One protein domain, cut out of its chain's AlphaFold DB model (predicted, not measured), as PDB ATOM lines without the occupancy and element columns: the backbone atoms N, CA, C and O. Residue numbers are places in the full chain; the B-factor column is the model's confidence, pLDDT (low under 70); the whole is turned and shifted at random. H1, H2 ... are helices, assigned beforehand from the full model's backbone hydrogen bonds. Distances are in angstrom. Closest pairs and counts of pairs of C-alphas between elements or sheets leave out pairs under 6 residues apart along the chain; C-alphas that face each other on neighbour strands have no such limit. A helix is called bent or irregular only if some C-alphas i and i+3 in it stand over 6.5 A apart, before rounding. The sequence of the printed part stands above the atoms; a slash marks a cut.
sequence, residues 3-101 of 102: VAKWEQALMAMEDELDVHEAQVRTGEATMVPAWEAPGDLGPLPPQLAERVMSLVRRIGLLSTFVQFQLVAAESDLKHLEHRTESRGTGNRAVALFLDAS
ATOM      1  N   VAL A   3     119.695   3.490  50.702       83.69
ATOM      2  CA  VAL A   3     120.016   4.912  50.456       83.69
ATOM      3  C   VAL A   3     120.249   5.714  51.737       83.69
ATOM      4  O   VAL A   3     121.307   6.305  51.880       83.69
ATOM      5  N   ALA A   4     119.316   5.682  52.694       87.31
ATOM      6  CA  ALA A   4     119.449   6.450  53.938       87.31
ATOM      7  C   ALA A   4     120.671   6.026  54.776       87.31
ATOM      8  O   ALA A   4     121.297   6.856  55.425       87.31
ATOM      9  N   LYS A   5     121.041   4.738  54.734       87.56
ATOM     10  CA  LYS A   5     122.239   4.234  55.420       87.56
ATOM     11  C   LYS A   5     123.513   4.715  54.738       87.56
ATOM     12  O   LYS A   5     124.441   5.130  55.419       87.56
ATOM     13  N   TRP A   6     123.530   4.716  53.405       90.56
ATOM     14  CA  TRP A   6     124.612   5.334  52.645       90.56
ATOM     15  C   TRP A   6     124.734   6.825  52.938       90.56
ATOM     16  O   TRP A   6     125.837   7.301  53.162       90.56
ATOM     17  N   GLU A   7     123.630   7.565  52.980       91.38
ATOM     18  CA  GLU A   7     123.660   8.993  53.309       91.38
ATOM     19  C   GLU A   7     124.217   9.245  54.707       91.38
ATOM     20  O   GLU A   7     125.061  10.123  54.865       91.38
ATOM     21  N   GLN A   8     123.799   8.449  55.693       90.69
ATOM     22  CA  GLN A   8     124.306   8.539  57.057       90.69
ATOM     23  C   GLN A   8     125.801   8.210  57.136       90.69
ATOM     24  O   GLN A   8     126.549   8.936  57.783       90.69
ATOM     25  N   ALA A   9     126.246   7.149  56.458       89.38
ATOM     26  CA  ALA A   9     127.655   6.769  56.431       89.38
ATOM     27  C   ALA A   9     128.520   7.840  55.752       89.38
ATOM     28  O   ALA A   9     129.561   8.209  56.284       89.38
ATOM     29  N   LEU A  10     128.076   8.378  54.612       91.31
ATOM     30  CA  LEU A  10     128.803   9.438  53.912       91.31
ATOM     31  C   LEU A  10     128.829  10.738  54.716       91.31
ATOM     32  O   LEU A  10     129.849  11.410  54.721       91.31
ATOM     33  N   MET A  11     127.743  11.071  55.415       93.06
ATOM     34  CA  MET A  11     127.708  12.236  56.299       93.06
ATOM     35  C   MET A  11     128.689  12.084  57.466       93.06
ATOM     36  O   MET A  11     129.464  12.995  57.716       93.06
ATOM     37  N   ALA A  12     128.731  10.913  58.111       90.19
ATOM     38  CA  ALA A  12     129.702  10.650  59.172       90.19
ATOM     39  C   ALA A  12     131.152  10.764  58.667       90.19
ATOM     40  O   ALA A  12     131.982  11.389  59.320       90.19
ATOM     41  N   MET A  13     131.447  10.235  57.473       90.19
ATOM     42  CA  MET A  13     132.771  10.378  56.858       90.19
ATOM     43  C   MET A  13     133.123  11.836  56.535       90.19
ATOM     44  O   MET A  13     134.285  12.219  56.637       90.19
ATOM     45  N   GLU A  14     132.151  12.644  56.110       92.81
ATOM     46  CA  GLU A  14     132.351  14.077  55.859       92.81
ATOM     47  C   GLU A  14     132.654  14.831  57.155       92.81
ATOM     48  O   GLU A  14     133.622  15.588  57.189       92.81
ATOM     49  N   ASP A  15     131.895  14.569  58.219       92.81
ATOM     50  CA  ASP A  15     132.103  15.182  59.533       92.81
ATOM     51  C   ASP A  15     133.486  14.813  60.105       92.81
ATOM     52  O   ASP A  15     134.223  15.675  60.590       92.81
ATOM     53  N   GLU A  16     133.883  13.540  60.005       89.94
ATOM     54  CA  GLU A  16     135.216  13.072  60.409       89.94
ATOM     55  C   GLU A  16     136.329  13.742  59.590       89.94
ATOM     56  O   GLU A  16     137.353  14.163  60.140       89.94
ATOM     57  N   LEU A  17     136.129  13.885  58.277       90.00
ATOM     58  CA  LEU A  17     137.093  14.536  57.397       90.00
ATOM     59  C   LEU A  17     137.247  16.026  57.722       90.00
ATOM     60  O   LEU A  17     138.375  16.521  57.752       90.00
ATOM     61  N   ASP A  18     136.154  16.729  58.016       92.00
ATOM     62  CA  ASP A  18     136.178  18.135  58.431       92.00
ATOM     63  C   ASP A  18     136.984  18.324  59.729       92.00
ATOM     64  O   ASP A  18     137.806  19.244  59.836       92.00
ATOM     65  N   VAL A  19     136.803  17.422  60.701       91.06
ATOM     66  CA  VAL A  19     137.571  17.421  61.955       91.06
ATOM     67  C   VAL A  19     139.056  17.181  61.686       91.06
ATOM     68  O   VAL A  19     139.900  17.923  62.193       91.06
ATOM     69  N   HIS A  20     139.398  16.191  60.861       87.62
ATOM     70  CA  HIS A  20     140.794  15.899  60.540       87.62
ATOM     71  C   HIS A  20     141.473  17.025  59.761       87.62
ATOM     72  O   HIS A  20     142.623  17.356  60.047       87.62
ATOM     73  N   GLU A  21     140.777  17.674  58.829       89.88
ATOM     74  CA  GLU A  21     141.305  18.853  58.140       89.88
ATOM     75  C   GLU A  21     141.606  20.000  59.112       89.88
ATOM     76  O   GLU A  21     142.632  20.678  58.977       89.88
ATOM     77  N   ALA A  22     140.745  20.212  60.111       90.00
ATOM     78  CA  ALA A  22     140.988  21.204  61.152       90.00
ATOM     79  C   ALA A  22     142.215  20.841  62.007       90.00
ATOM     80  O   ALA A  22     143.070  21.700  62.222       90.00
ATOM     81  N   GLN A  23     142.347  19.578  62.421       88.50
ATOM     82  CA  GLN A  23     143.491  19.097  63.207       88.50
ATOM     83  C   GLN A  23     144.817  19.181  62.439       88.50
ATOM     84  O   GLN A  23     145.843  19.572  62.994       88.50
ATOM     85  N   VAL A  24     144.812  18.857  61.143       86.56
ATOM     86  CA  VAL A  24     145.987  19.025  60.271       86.56
ATOM     87  C   VAL A  24     146.393  20.494  60.203       86.56
ATOM     88  O   VAL A  24     147.581  20.808  60.266       86.56
ATOM     89  N   ARG A  25     145.423  21.411  60.126       86.06
ATOM     90  CA  ARG A  25     145.691  22.853  60.096       86.06
ATOM     91  C   ARG A  25     146.292  23.373  61.404       86.06
ATOM     92  O   ARG A  25     147.114  24.284  61.351       86.06
ATOM     93  N   THR A  26     145.883  22.835  62.553       88.50
ATOM     94  CA  THR A  26     146.405  23.235  63.873       88.50
ATOM     95  C   THR A  26     147.688  22.505  64.267       88.50
ATOM     96  O   THR A  26     148.328  22.899  65.239       88.50
ATOM     97  N   GLY A  27     148.095  21.478  63.514       84.31
ATOM     98  CA  GLY A  27     149.251  20.639  63.844       84.31
ATOM     99  C   GLY A  27     148.971  19.610  64.944       84.31
ATOM    100  O   GLY A  27     149.904  19.022  65.482       84.31
ATOM    101  N   GLU A  28     147.700  19.374  65.270       87.12
ATOM    102  CA  GLU A  28     147.244  18.430  66.303       87.12
ATOM    103  C   GLU A  28     146.715  17.120  65.696       87.12
ATOM    104  O   GLU A  28     146.013  16.351  66.351       87.12
ATOM    105  N   ALA A  29     147.015  16.866  64.419       83.88
ATOM    106  CA  ALA A  29     146.562  15.673  63.719       83.88
ATOM    107  C   ALA A  29     147.098  14.394  64.373       83.88
ATOM    108  O   ALA A  29     148.302  14.220  64.566       83.88
ATOM    109  N   THR A  30     146.183  13.473  64.667       81.75
ATOM    110  CA  THR A  30     146.496  12.133  65.163       81.75
ATOM    111  C   THR A  30     146.388  11.099  64.047       81.75
ATOM    112  O   THR A  30     145.876  11.371  62.961       81.75
ATOM    113  N   MET A  31     146.853   9.878  64.317       79.75
ATOM    114  CA  MET A  31     146.653   8.753  63.406       79.75
ATOM    115  C   MET A  31     145.153   8.506  63.191       79.75
ATOM    116  O   MET A  31     144.408   8.348  64.158       79.75
ATOM    117  N   VAL A  32     144.728   8.477  61.927       78.25
ATOM    118  CA  VAL A  32     143.344   8.182  61.535       78.25
ATOM    119  C   VAL A  32     143.169   6.660  61.466       78.25
ATOM    120  O   VAL A  32     143.969   6.002  60.792       78.25
ATOM    121  N   PRO A  33     142.180   6.070  62.161       80.38
ATOM    122  CA  PRO A  33     141.906   4.641  62.058       80.38
ATOM    123  C   PRO A  33     141.433   4.267  60.647       80.38
ATOM    124  O   PRO A  33     140.881   5.087  59.914       80.38
ATOM    125  N   ALA A  34     141.641   3.008  60.258       81.06
ATOM    126  CA  ALA A  34     141.106   2.507  58.998       81.06
ATOM    127  C   ALA A  34     139.572   2.559  59.031       81.06
ATOM    128  O   ALA A  34     138.955   2.123  60.001       81.06
ATOM    129  N   TRP A  35     138.968   3.080  57.965       80.19
ATOM    130  CA  TRP A  35     137.516   3.123  57.853       80.19
ATOM    131  C   TRP A  35     136.944   1.709  57.709       80.19
ATOM    132  O   TRP A  35     137.339   0.956  56.815       80.19
ATOM    133  N   GLU A  36     135.987   1.367  58.569       80.44
ATOM    134  CA  GLU A  36     135.243   0.113  58.498       80.44
ATOM    135  C   GLU A  36     133.881   0.360  57.849       80.44
ATOM    136  O   GLU A  36     133.043   1.093  58.374       80.44
ATOM    137  N   ALA A  37     133.652  -0.266  56.694       73.75
ATOM    138  CA  ALA A  37     132.384  -0.143  55.992       73.75
ATOM    139  C   ALA A  37     131.238  -0.745  56.832       73.75
ATOM    140  O   ALA A  37     131.314  -1.924  57.198       73.75
ATOM    141  N   PRO A  38     130.144   0.000  57.086       79.75
ATOM    142  CA  PRO A  38     128.965  -0.566  57.721       79.75
ATOM    143  C   PRO A  38     128.436  -1.764  56.916       79.75
ATOM    144  O   PRO A  38     128.206  -1.679  55.707       79.75
ATOM    145  N   GLY A  39     128.249  -2.905  57.588       77.81
ATOM    146  CA  GLY A  39     127.962  -4.193  56.937       77.81
ATOM    147  C   GLY A  39     126.612  -4.281  56.214       77.81
ATOM    148  O   GLY A  39     126.320  -5.273  55.551       77.81
ATOM    149  N   ASP A  40     125.773  -3.257  56.331       82.44
ATOM    150  CA  ASP A  40     124.393  -3.210  55.856       82.44
ATOM    151  C   ASP A  40     124.149  -2.175  54.742       82.44
ATOM    152  O   ASP A  40     122.996  -1.943  54.360       82.44
ATOM    153  N   LEU A  41     125.214  -1.577  54.197       80.06
ATOM    154  CA  LEU A  41     125.128  -0.546  53.160       80.06
ATOM    155  C   LEU A  41     124.539  -1.063  51.835       80.06
ATOM    156  O   LEU A  41     123.864  -0.319  51.121       80.06
ATOM    157  N   GLY A  42     124.709  -2.346  51.507       83.19
ATOM    158  CA  GLY A  42     124.290  -2.882  50.208       83.19
ATOM    159  C   GLY A  42     124.974  -2.161  49.027       83.19
ATOM    160  O   GLY A  42     125.956  -1.446  49.225       83.19
ATOM    161  N   PRO A  43     124.501  -2.334  47.781       88.69
ATOM    162  CA  PRO A  43     125.108  -1.673  46.626       88.69
ATOM    163  C   PRO A  43     124.943  -0.147  46.690       88.69
ATOM    164  O   PRO A  43     123.890   0.350  47.102       88.69
ATOM    165  N   LEU A  44     125.974   0.582  46.240       87.69
ATOM    166  CA  LEU A  44     125.983   2.044  46.184       87.69
ATOM    167  C   LEU A  44     124.854   2.561  45.269       87.69
ATOM    168  O   LEU A  44     124.824   2.218  44.083       87.69
ATOM    169  N   PRO A  45     123.943   3.410  45.776       90.75
ATOM    170  CA  PRO A  45     122.928   4.058  44.960       90.75
ATOM    171  C   PRO A  45     123.567   4.988  43.913       90.75
ATOM    172  O   PRO A  45     124.411   5.808  44.281       90.75
ATOM    173  N   PRO A  46     123.133   4.957  42.636       90.88
ATOM    174  CA  PRO A  46     123.725   5.777  41.571       90.88
ATOM    175  C   PRO A  46     123.729   7.278  41.879       90.88
ATOM    176  O   PRO A  46     124.688   7.979  41.574       90.88
ATOM    177  N   GLN A  47     122.683   7.762  42.551       91.38
ATOM    178  CA  GLN A  47     122.540   9.161  42.962       91.38
ATOM    179  C   GLN A  47     123.604   9.638  43.967       91.38
ATOM    180  O   GLN A  47     123.818  10.837  44.096       91.38
ATOM    181  N   LEU A  48     124.278   8.723  44.668       91.88
ATOM    182  CA  LEU A  48     125.336   9.050  45.629       91.88
ATOM    183  C   LEU A  48     126.741   8.912  45.028       91.88
ATOM    184  O   LEU A  48     127.720   9.265  45.684       91.88
ATOM    185  N   ALA A  49     126.860   8.442  43.781       91.62
ATOM    186  CA  ALA A  49     128.149   8.202  43.136       91.62
ATOM    187  C   ALA A  49     129.008   9.473  43.051       91.62
ATOM    188  O   ALA A  49     130.194   9.434  43.368       91.62
ATOM    189  N   GLU A  50     128.417  10.617  42.693       93.44
ATOM    190  CA  GLU A  50     129.166  11.878  42.628       93.44
ATOM    191  C   GLU A  50     129.674  12.338  43.998       93.44
ATOM    192  O   GLU A  50     130.804  12.819  44.103       93.44
ATOM    193  N   ARG A  51     128.878  12.137  45.056       93.94
ATOM    194  CA  ARG A  51     129.259  12.480  46.434       93.94
ATOM    195  C   ARG A  51     130.448  11.640  46.893       93.94
ATOM    196  O   ARG A  51     131.434  12.192  47.375       93.94
ATOM    197  N   VAL A  52     130.411  10.332  46.631       92.00
ATOM    198  CA  VAL A  52     131.543   9.426  46.892       92.00
ATOM    199  C   VAL A  52     132.786   9.862  46.114       92.00
ATOM    200  O   VAL A  52     133.867   9.968  46.688       92.00
ATOM    201  N   MET A  53     132.650  10.184  44.826       94.12
ATOM    202  CA  MET A  53     133.775  10.658  44.011       94.12
ATOM    203  C   MET A  53     134.359  11.982  44.524       94.12
ATOM    204  O   MET A  53     135.569  12.197  44.446       94.12
ATOM    205  N   SER A  54     133.518  12.877  45.045       94.38
ATOM    206  CA  SER A  54     133.962  14.112  45.694       94.38
ATOM    207  C   SER A  54     134.786  13.822  46.949       94.38
ATOM    208  O   SER A  54     135.907  14.319  47.071       94.38
ATOM    209  N   LEU A  55     134.284  12.944  47.824       91.81
ATOM    210  CA  LEU A  55     134.980  12.506  49.036       91.81
ATOM    211  C   LEU A  55     136.340  11.869  48.731       91.81
ATOM    212  O   LEU A  55     137.346  12.266  49.314       91.81
ATOM    213  N   VAL A  56     136.403  10.955  47.759       91.88
ATOM    214  CA  VAL A  56     137.662  10.315  47.336       91.88
ATOM    215  C   VAL A  56     138.687  11.354  46.874       91.88
ATOM    216  O   VAL A  56     139.853  11.297  47.274       91.88
ATOM    217  N   ARG A  57     138.267  12.338  46.068       93.81
ATOM    218  CA  ARG A  57     139.155  13.426  45.628       93.81
ATOM    219  C   ARG A  57     139.655  14.257  46.805       93.81
ATOM    220  O   ARG A  57     140.846  14.558  46.868       93.81
ATOM    221  N   ARG A  58     138.764  14.608  47.732       93.81
ATOM    222  CA  ARG A  58     139.086  15.426  48.905       93.81
ATOM    223  C   ARG A  58     140.100  14.728  49.819       93.81
ATOM    224  O   ARG A  58     141.123  15.322  50.152       93.81
ATOM    225  N   ILE A  59     139.893  13.443  50.105       90.31
ATOM    226  CA  ILE A  59     140.833  12.608  50.871       90.31
ATOM    227  C   ILE A  59     142.199  12.532  50.174       90.31
ATOM    228  O   ILE A  59     143.238  12.663  50.825       90.31
ATOM    229  N   GLY A  60     142.221  12.362  48.848       90.25
ATOM    230  CA  GLY A  60     143.465  12.326  48.073       90.25
ATOM    231  C   GLY A  60     144.261  13.634  48.150       90.25
ATOM    232  O   GLY A  60     145.482  13.607  48.331       90.25
ATOM    233  N   LEU A  61     143.578  14.780  48.071       91.19
ATOM    234  CA  LEU A  61     144.204  16.098  48.212       91.19
ATOM    235  C   LEU A  61     144.779  16.302  49.616       91.19
ATOM    236  O   LEU A  61     145.927  16.730  49.740       91.19
ATOM    237  N   LEU A  62     144.025  15.946  50.659       88.25
ATOM    238  CA  LEU A  62     144.496  16.057  52.040       88.25
ATOM    239  C   LEU A  62     145.709  15.156  52.297       88.25
ATOM    240  O   LEU A  62     146.698  15.598  52.875       88.25
ATOM    241  N   SER A  63     145.673  13.920  51.797       88.50
ATOM    242  CA  SER A  63     146.785  12.968  51.910       88.50
ATOM    243  C   SER A  63     148.055  13.510  51.253       88.50
ATOM    244  O   SER A  63     149.136  13.470  51.837       88.50
ATOM    245  N   THR A  64     147.911  14.079  50.054       90.25
ATOM    246  CA  THR A  64     149.014  14.710  49.321       90.25
ATOM    247  C   THR A  64     149.568  15.914  50.083       90.25
ATOM    248  O   THR A  64     150.782  16.068  50.206       90.25
ATOM    249  N   PHE A  65     148.691  16.754  50.640       88.56
ATOM    250  CA  PHE A  65     149.093  17.902  51.449       88.56
ATOM    251  C   PHE A  65     149.904  17.476  52.679       88.56
ATOM    252  O   PHE A  65     150.990  18.010  52.902       88.56
ATOM    253  N   VAL A  66     149.428  16.486  53.440       87.19
ATOM    254  CA  VAL A  66     150.134  15.970  54.625       87.19
ATOM    255  C   VAL A  66     151.503  15.400  54.246       87.19
ATOM    256  O   VAL A  66     152.492  15.701  54.912       87.19
ATOM    257  N   GLN A  67     151.599  14.644  53.147       88.62
ATOM    258  CA  GLN A  67     152.883  14.129  52.655       88.62
ATOM    259  C   GLN A  67     153.871  15.255  52.329       88.62
ATOM    260  O   GLN A  67     155.035  15.174  52.717       88.62
ATOM    261  N   PHE A  68     153.422  16.327  51.669       89.12
ATOM    262  CA  PHE A  68     154.286  17.475  51.390       89.12
ATOM    263  C   PHE A  68     154.767  18.173  52.664       89.12
ATOM    264  O   PHE A  68     155.941  18.532  52.747       89.12
ATOM    265  N   GLN A  69     153.892  18.337  53.659       86.00
ATOM    266  CA  GLN A  69     154.271  18.939  54.941       86.00
ATOM    267  C   GLN A  69     155.302  18.085  55.690       86.00
ATOM    268  O   GLN A  69     156.259  18.630  56.233       86.00
ATOM    269  N   LEU A  70     155.161  16.757  55.667       87.44
ATOM    270  CA  LEU A  70     156.138  15.846  56.271       87.44
ATOM    271  C   LEU A  70     157.510  15.958  55.599       87.44
ATOM    272  O   LEU A  70     158.513  16.117  56.287       87.44
ATOM    273  N   VAL A  71     157.556  15.961  54.265       89.88
ATOM    274  CA  VAL A  71     158.816  16.123  53.518       89.88
ATOM    275  C   VAL A  71     159.476  17.474  53.817       89.88
ATOM    276  O   VAL A  71     160.695  17.539  53.987       89.88
ATOM    277  N   ALA A  72     158.693  18.552  53.907       85.69
ATOM    278  CA  ALA A  72     159.207  19.873  54.259       85.69
ATOM    279  C   ALA A  72     159.780  19.896  55.687       85.69
ATOM    280  O   ALA A  72     160.915  20.331  55.883       85.69
ATOM    281  N   ALA A  73     159.047  19.348  56.661       85.69
ATOM    282  CA  ALA A  73     159.491  19.264  58.051       85.69
ATOM    283  C   ALA A  73     160.764  18.412  58.210       85.69
ATOM    284  O   ALA A  73     161.682  18.796  58.938       85.69
ATOM    285  N   GLU A  74     160.868  17.288  57.494       88.00
ATOM    286  CA  GLU A  74     162.083  16.466  57.460       88.00
ATOM    287  C   GLU A  74     163.280  17.218  56.864       88.00
ATOM    288  O   GLU A  74     164.409  17.081  57.343       88.00
ATOM    289  N   SER A  75     163.054  18.017  55.817       86.25
ATOM    290  CA  SER A  75     164.097  18.850  55.210       86.25
ATOM    291  C   SER A  75     164.585  19.928  56.179       86.25
ATOM    292  O   SER A  75     165.794  20.122  56.335       86.25
ATOM    293  N   ASP A  76     163.662  20.600  56.867       85.12
ATOM    294  CA  ASP A  76     163.986  21.622  57.864       85.12
ATOM    295  C   ASP A  76     164.790  21.039  59.032       85.12
ATOM    296  O   ASP A  76     165.780  21.639  59.467       85.12
ATOM    297  N   LEU A  77     164.433  19.835  59.488       85.69
ATOM    298  CA  LEU A  77     165.153  19.127  60.544       85.69
ATOM    299  C   LEU A  77     166.599  18.805  60.128       85.69
ATOM    300  O   LEU A  77     167.532  19.163  60.850       85.69
ATOM    301  N   LYS A  78     166.813  18.267  58.917       85.88
ATOM    302  CA  LYS A  78     168.165  18.015  58.370       85.88
ATOM    303  C   LYS A  78     169.005  19.294  58.277       85.88
ATOM    304  O   LYS A  78     170.197  19.296  58.591       85.88
ATOM    305  N   HIS A  79     168.402  20.414  57.874       78.62
ATOM    306  CA  HIS A  79     169.101  21.702  57.813       78.62
ATOM    307  C   HIS A  79     169.516  22.240  59.191       78.62
ATOM    308  O   HIS A  79     170.516  22.965  59.291       78.62
ATOM    309  N   LEU A  80     168.762  21.932  60.248       77.94
ATOM    310  CA  LEU A  80     169.109  22.288  61.626       77.94
ATOM    311  C   LEU A  80     170.225  21.390  62.184       77.94
ATOM    312  O   LEU A  80     171.152  21.903  62.822       77.94
ATOM    313  N   GLU A  81     170.197  20.091  61.885       78.06
ATOM    314  CA  GLU A  81     171.250  19.137  62.266       78.06
ATOM    315  C   GLU A  81     172.607  19.536  61.666       78.06
ATOM    316  O   GLU A  81     173.569  19.775  62.401       78.06
ATOM    317  N   HIS A  82     172.667  19.771  60.350       68.19
ATOM    318  CA  HIS A  82     173.909  20.166  59.673       68.19
ATOM    319  C   HIS A  82     174.484  21.514  60.152       68.19
ATOM    320  O   HIS A  82     175.707  21.705  60.175       68.19
ATOM    321  N   ARG A  83     173.629  22.461  60.574       60.41
ATOM    322  CA  ARG A  83     174.078  23.730  61.185       60.41
ATOM    323  C   ARG A  83     174.665  23.534  62.581       60.41
ATOM    324  O   ARG A  83     175.555  24.292  62.973       60.41
ATOM    325  N   THR A  84     174.180  22.546  63.323       57.12
ATOM    326  CA  THR A  84     174.667  22.234  64.670       57.12
ATOM    327  C   THR A  84     176.028  21.538  64.606       57.12
ATOM    328  O   THR A  84     176.946  21.933  65.323       57.12
ATOM    329  N   GLU A  85     176.214  20.602  63.672       56.97
ATOM    330  CA  GLU A  85     177.498  19.913  63.461       56.97
ATOM    331  C   GLU A  85     178.599  20.856  62.943       56.97
ATOM    332  O   GLU A  85     179.735  20.826  63.422       56.97
ATOM    333  N   SER A  86     178.260  21.782  62.037       54.22
ATOM    334  CA  SER A  86     179.229  22.739  61.469       54.22
ATOM    335  C   SER A  86     179.716  23.806  62.464       54.22
ATOM    336  O   SER A  86     180.744  24.448  62.237       54.22
ATOM    337  N   ARG A  87     179.024  24.005  63.596       52.41
ATOM    338  CA  ARG A  87     179.464  24.925  64.662       52.41
ATOM    339  C   ARG A  87     180.595  24.359  65.533       52.41
ATOM    340  O   ARG A  87     181.263  25.138  66.210       52.41
ATOM    341  N   GLY A  88     180.852  23.048  65.493       49.62
ATOM    342  CA  GLY A  88     181.906  22.401  66.289       49.62
ATOM    343  C   GLY A  88     183.327  22.539  65.724       49.62
ATOM    344  O   GLY A  88     184.298  22.487  66.479       49.62
ATOM    345  N   THR A  89     183.481  22.747  64.415       52.12
ATOM    346  CA  THR A  89     184.793  22.770  63.733       52.12
ATOM    347  C   THR A  89     185.271  24.172  63.352       52.12
ATOM    348  O   THR A  89     186.479  24.415  63.351       52.12
ATOM    349  N   GLY A  90     184.360  25.127  63.119       52.41
ATOM    350  CA  GLY A  90     184.716  26.503  62.738       52.41
ATOM    351  C   GLY A  90     185.472  27.281  63.824       52.41
ATOM    352  O   GLY A  90     186.429  27.991  63.524       52.41
ATOM    353  N   ASN A  91     185.121  27.089  65.101       54.09
ATOM    354  CA  ASN A  91     185.791  27.786  66.207       54.09
ATOM    355  C   ASN A  91     187.183  27.231  66.530       54.09
ATOM    356  O   ASN A  91     188.001  27.946  67.099       54.09
ATOM    357  N   ARG A  92     187.486  25.980  66.162       53.94
ATOM    358  CA  ARG A  92     188.786  25.364  66.470       53.94
ATOM    359  C   ARG A  92     189.876  25.820  65.500       53.94
ATOM    360  O   ARG A  92     190.995  26.071  65.929       53.94
ATOM    361  N   ALA A  93     189.534  25.989  64.221       55.56
ATOM    362  CA  ALA A  93     190.461  26.500  63.211       55.56
ATOM    363  C   ALA A  93     190.801  27.987  63.431       55.56
ATOM    364  O   ALA A  93     191.959  28.370  63.305       55.56
ATOM    365  N   VAL A  94     189.820  28.809  63.829       56.72
ATOM    366  CA  VAL A  94     190.043  30.231  64.151       56.72
ATOM    367  C   VAL A  94     190.802  30.399  65.474       56.72
ATOM    368  O   VAL A  94     191.703  31.231  65.551       56.72
ATOM    369  N   ALA A  95     190.511  29.578  66.492       56.28
ATOM    370  CA  ALA A  95     191.250  29.599  67.756       56.28
ATOM    371  C   ALA A  95     192.724  29.187  67.590       56.28
ATOM    372  O   ALA A  95     193.595  29.829  68.166       56.28
ATOM    373  N   LEU A  96     193.020  28.177  66.759       55.75
ATOM    374  CA  LEU A  96     194.400  27.765  66.463       55.75
ATOM    375  C   LEU A  96     195.187  28.829  65.681       55.75
ATOM    376  O   LEU A  96     196.391  28.960  65.873       55.75
ATOM    377  N   PHE A  97     194.526  29.600  64.814       54.03
ATOM    378  CA  PHE A  97     195.191  30.651  64.038       54.03
ATOM    379  C   PHE A  97     195.543  31.880  64.896       54.03
ATOM    380  O   PHE A  97     196.580  32.507  64.685       54.03
ATOM    381  N   LEU A  98     194.705  32.211  65.885       54.72
ATOM    382  CA  LEU A  98     194.953  33.312  66.825       54.72
ATOM    383  C   LEU A  98     196.038  32.977  67.863       54.72
ATOM    384  O   LEU A  98     196.802  33.864  68.224       54.72
ATOM    385  N   ASP A  99     196.148  31.714  68.288       50.16
ATOM    386  CA  ASP A  99     197.167  31.258  69.253       50.16
ATOM    387  C   ASP A  99     198.581  31.178  68.637       50.16
ATOM    388  O   ASP A  99     199.575  31.418  69.308       50.16
ATOM    389  N   ALA A 100     198.688  30.925  67.327       55.22
ATOM    390  CA  ALA A 100     199.965  30.913  66.600       55.22
ATOM    391  C   ALA A 100     200.484  32.312  66.195       55.22
ATOM    392  O   ALA A 100     201.530  32.415  65.553       55.22
ATOM    393  N   SER A 101     199.741  33.375  66.516       47.81
ATOM    394  CA  SER A 101     200.024  34.756  66.097       47.81
ATOM    395  C   SER A 101     200.566  35.649  67.230       47.81
ATOM    396  O   SER A 101     200.559  36.874  67.080       47.81
TER     397      SER A 101
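What this domain is: This is residues 3 to 101 of the 102 residues of an uncharacterized protein of Kineosphaera limosa NBRC 100340 (UniProt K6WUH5). One very long helix, H2, makes the length of this domain, and a shorter helix, H1, runs side by side with its first part in the same direction. A long link without a named element, residues 27 to 45, leads from the end of H1 back to the start of H2, and the far part of H2, from residue 70 on, sticks out alone. The printed part has 99 residues with two named helices, H1 then H2, and no named strand; its class is all helix. It is extended, with a radius of gyration of the C-alphas of 25.2 A, and is a rod of 87 by 20 by 19 A.

How they stand to each other: H2, residues 46 to 99, touches H1, residues 3 to 26, with its residues 48 to 66 alone. Their closest C-alphas are those of Glu 21 and Leu 62, 7.4 A apart. The two helices run the same way at a shallow tilt of 17 degrees. Residues 70 to 101, of which 70 to 99 belong to H2, stand free. In H1 every O i to N i+4 pair is within hydrogen-bond range; in H2 40 of 50 are.

Where its parts are: H2 measures 82.5 A from C-alpha 46 at (123.725, 5.777, 41.571) to C-alpha 99 at (197.167, 31.258, 69.253). It is irregular: C-alphas 47 and 50 are 7.2 A apart. H1 measures 34.8 A and begins with C-alpha 3 at (120.016, 4.912, 50.456).

The domain as a whole: The two C-alphas farthest apart, those of Val 3 and Ser 101, are 86.8 A apart. Without the stretch that stands free, the body of 67 residues spans 37 by 19 by 16 A. The link from H1 to H2, 19 residues, is long. The printed part has no cut. The mean pLDDT of the printed part is 80.9, and residues 82 to 101 are under 70.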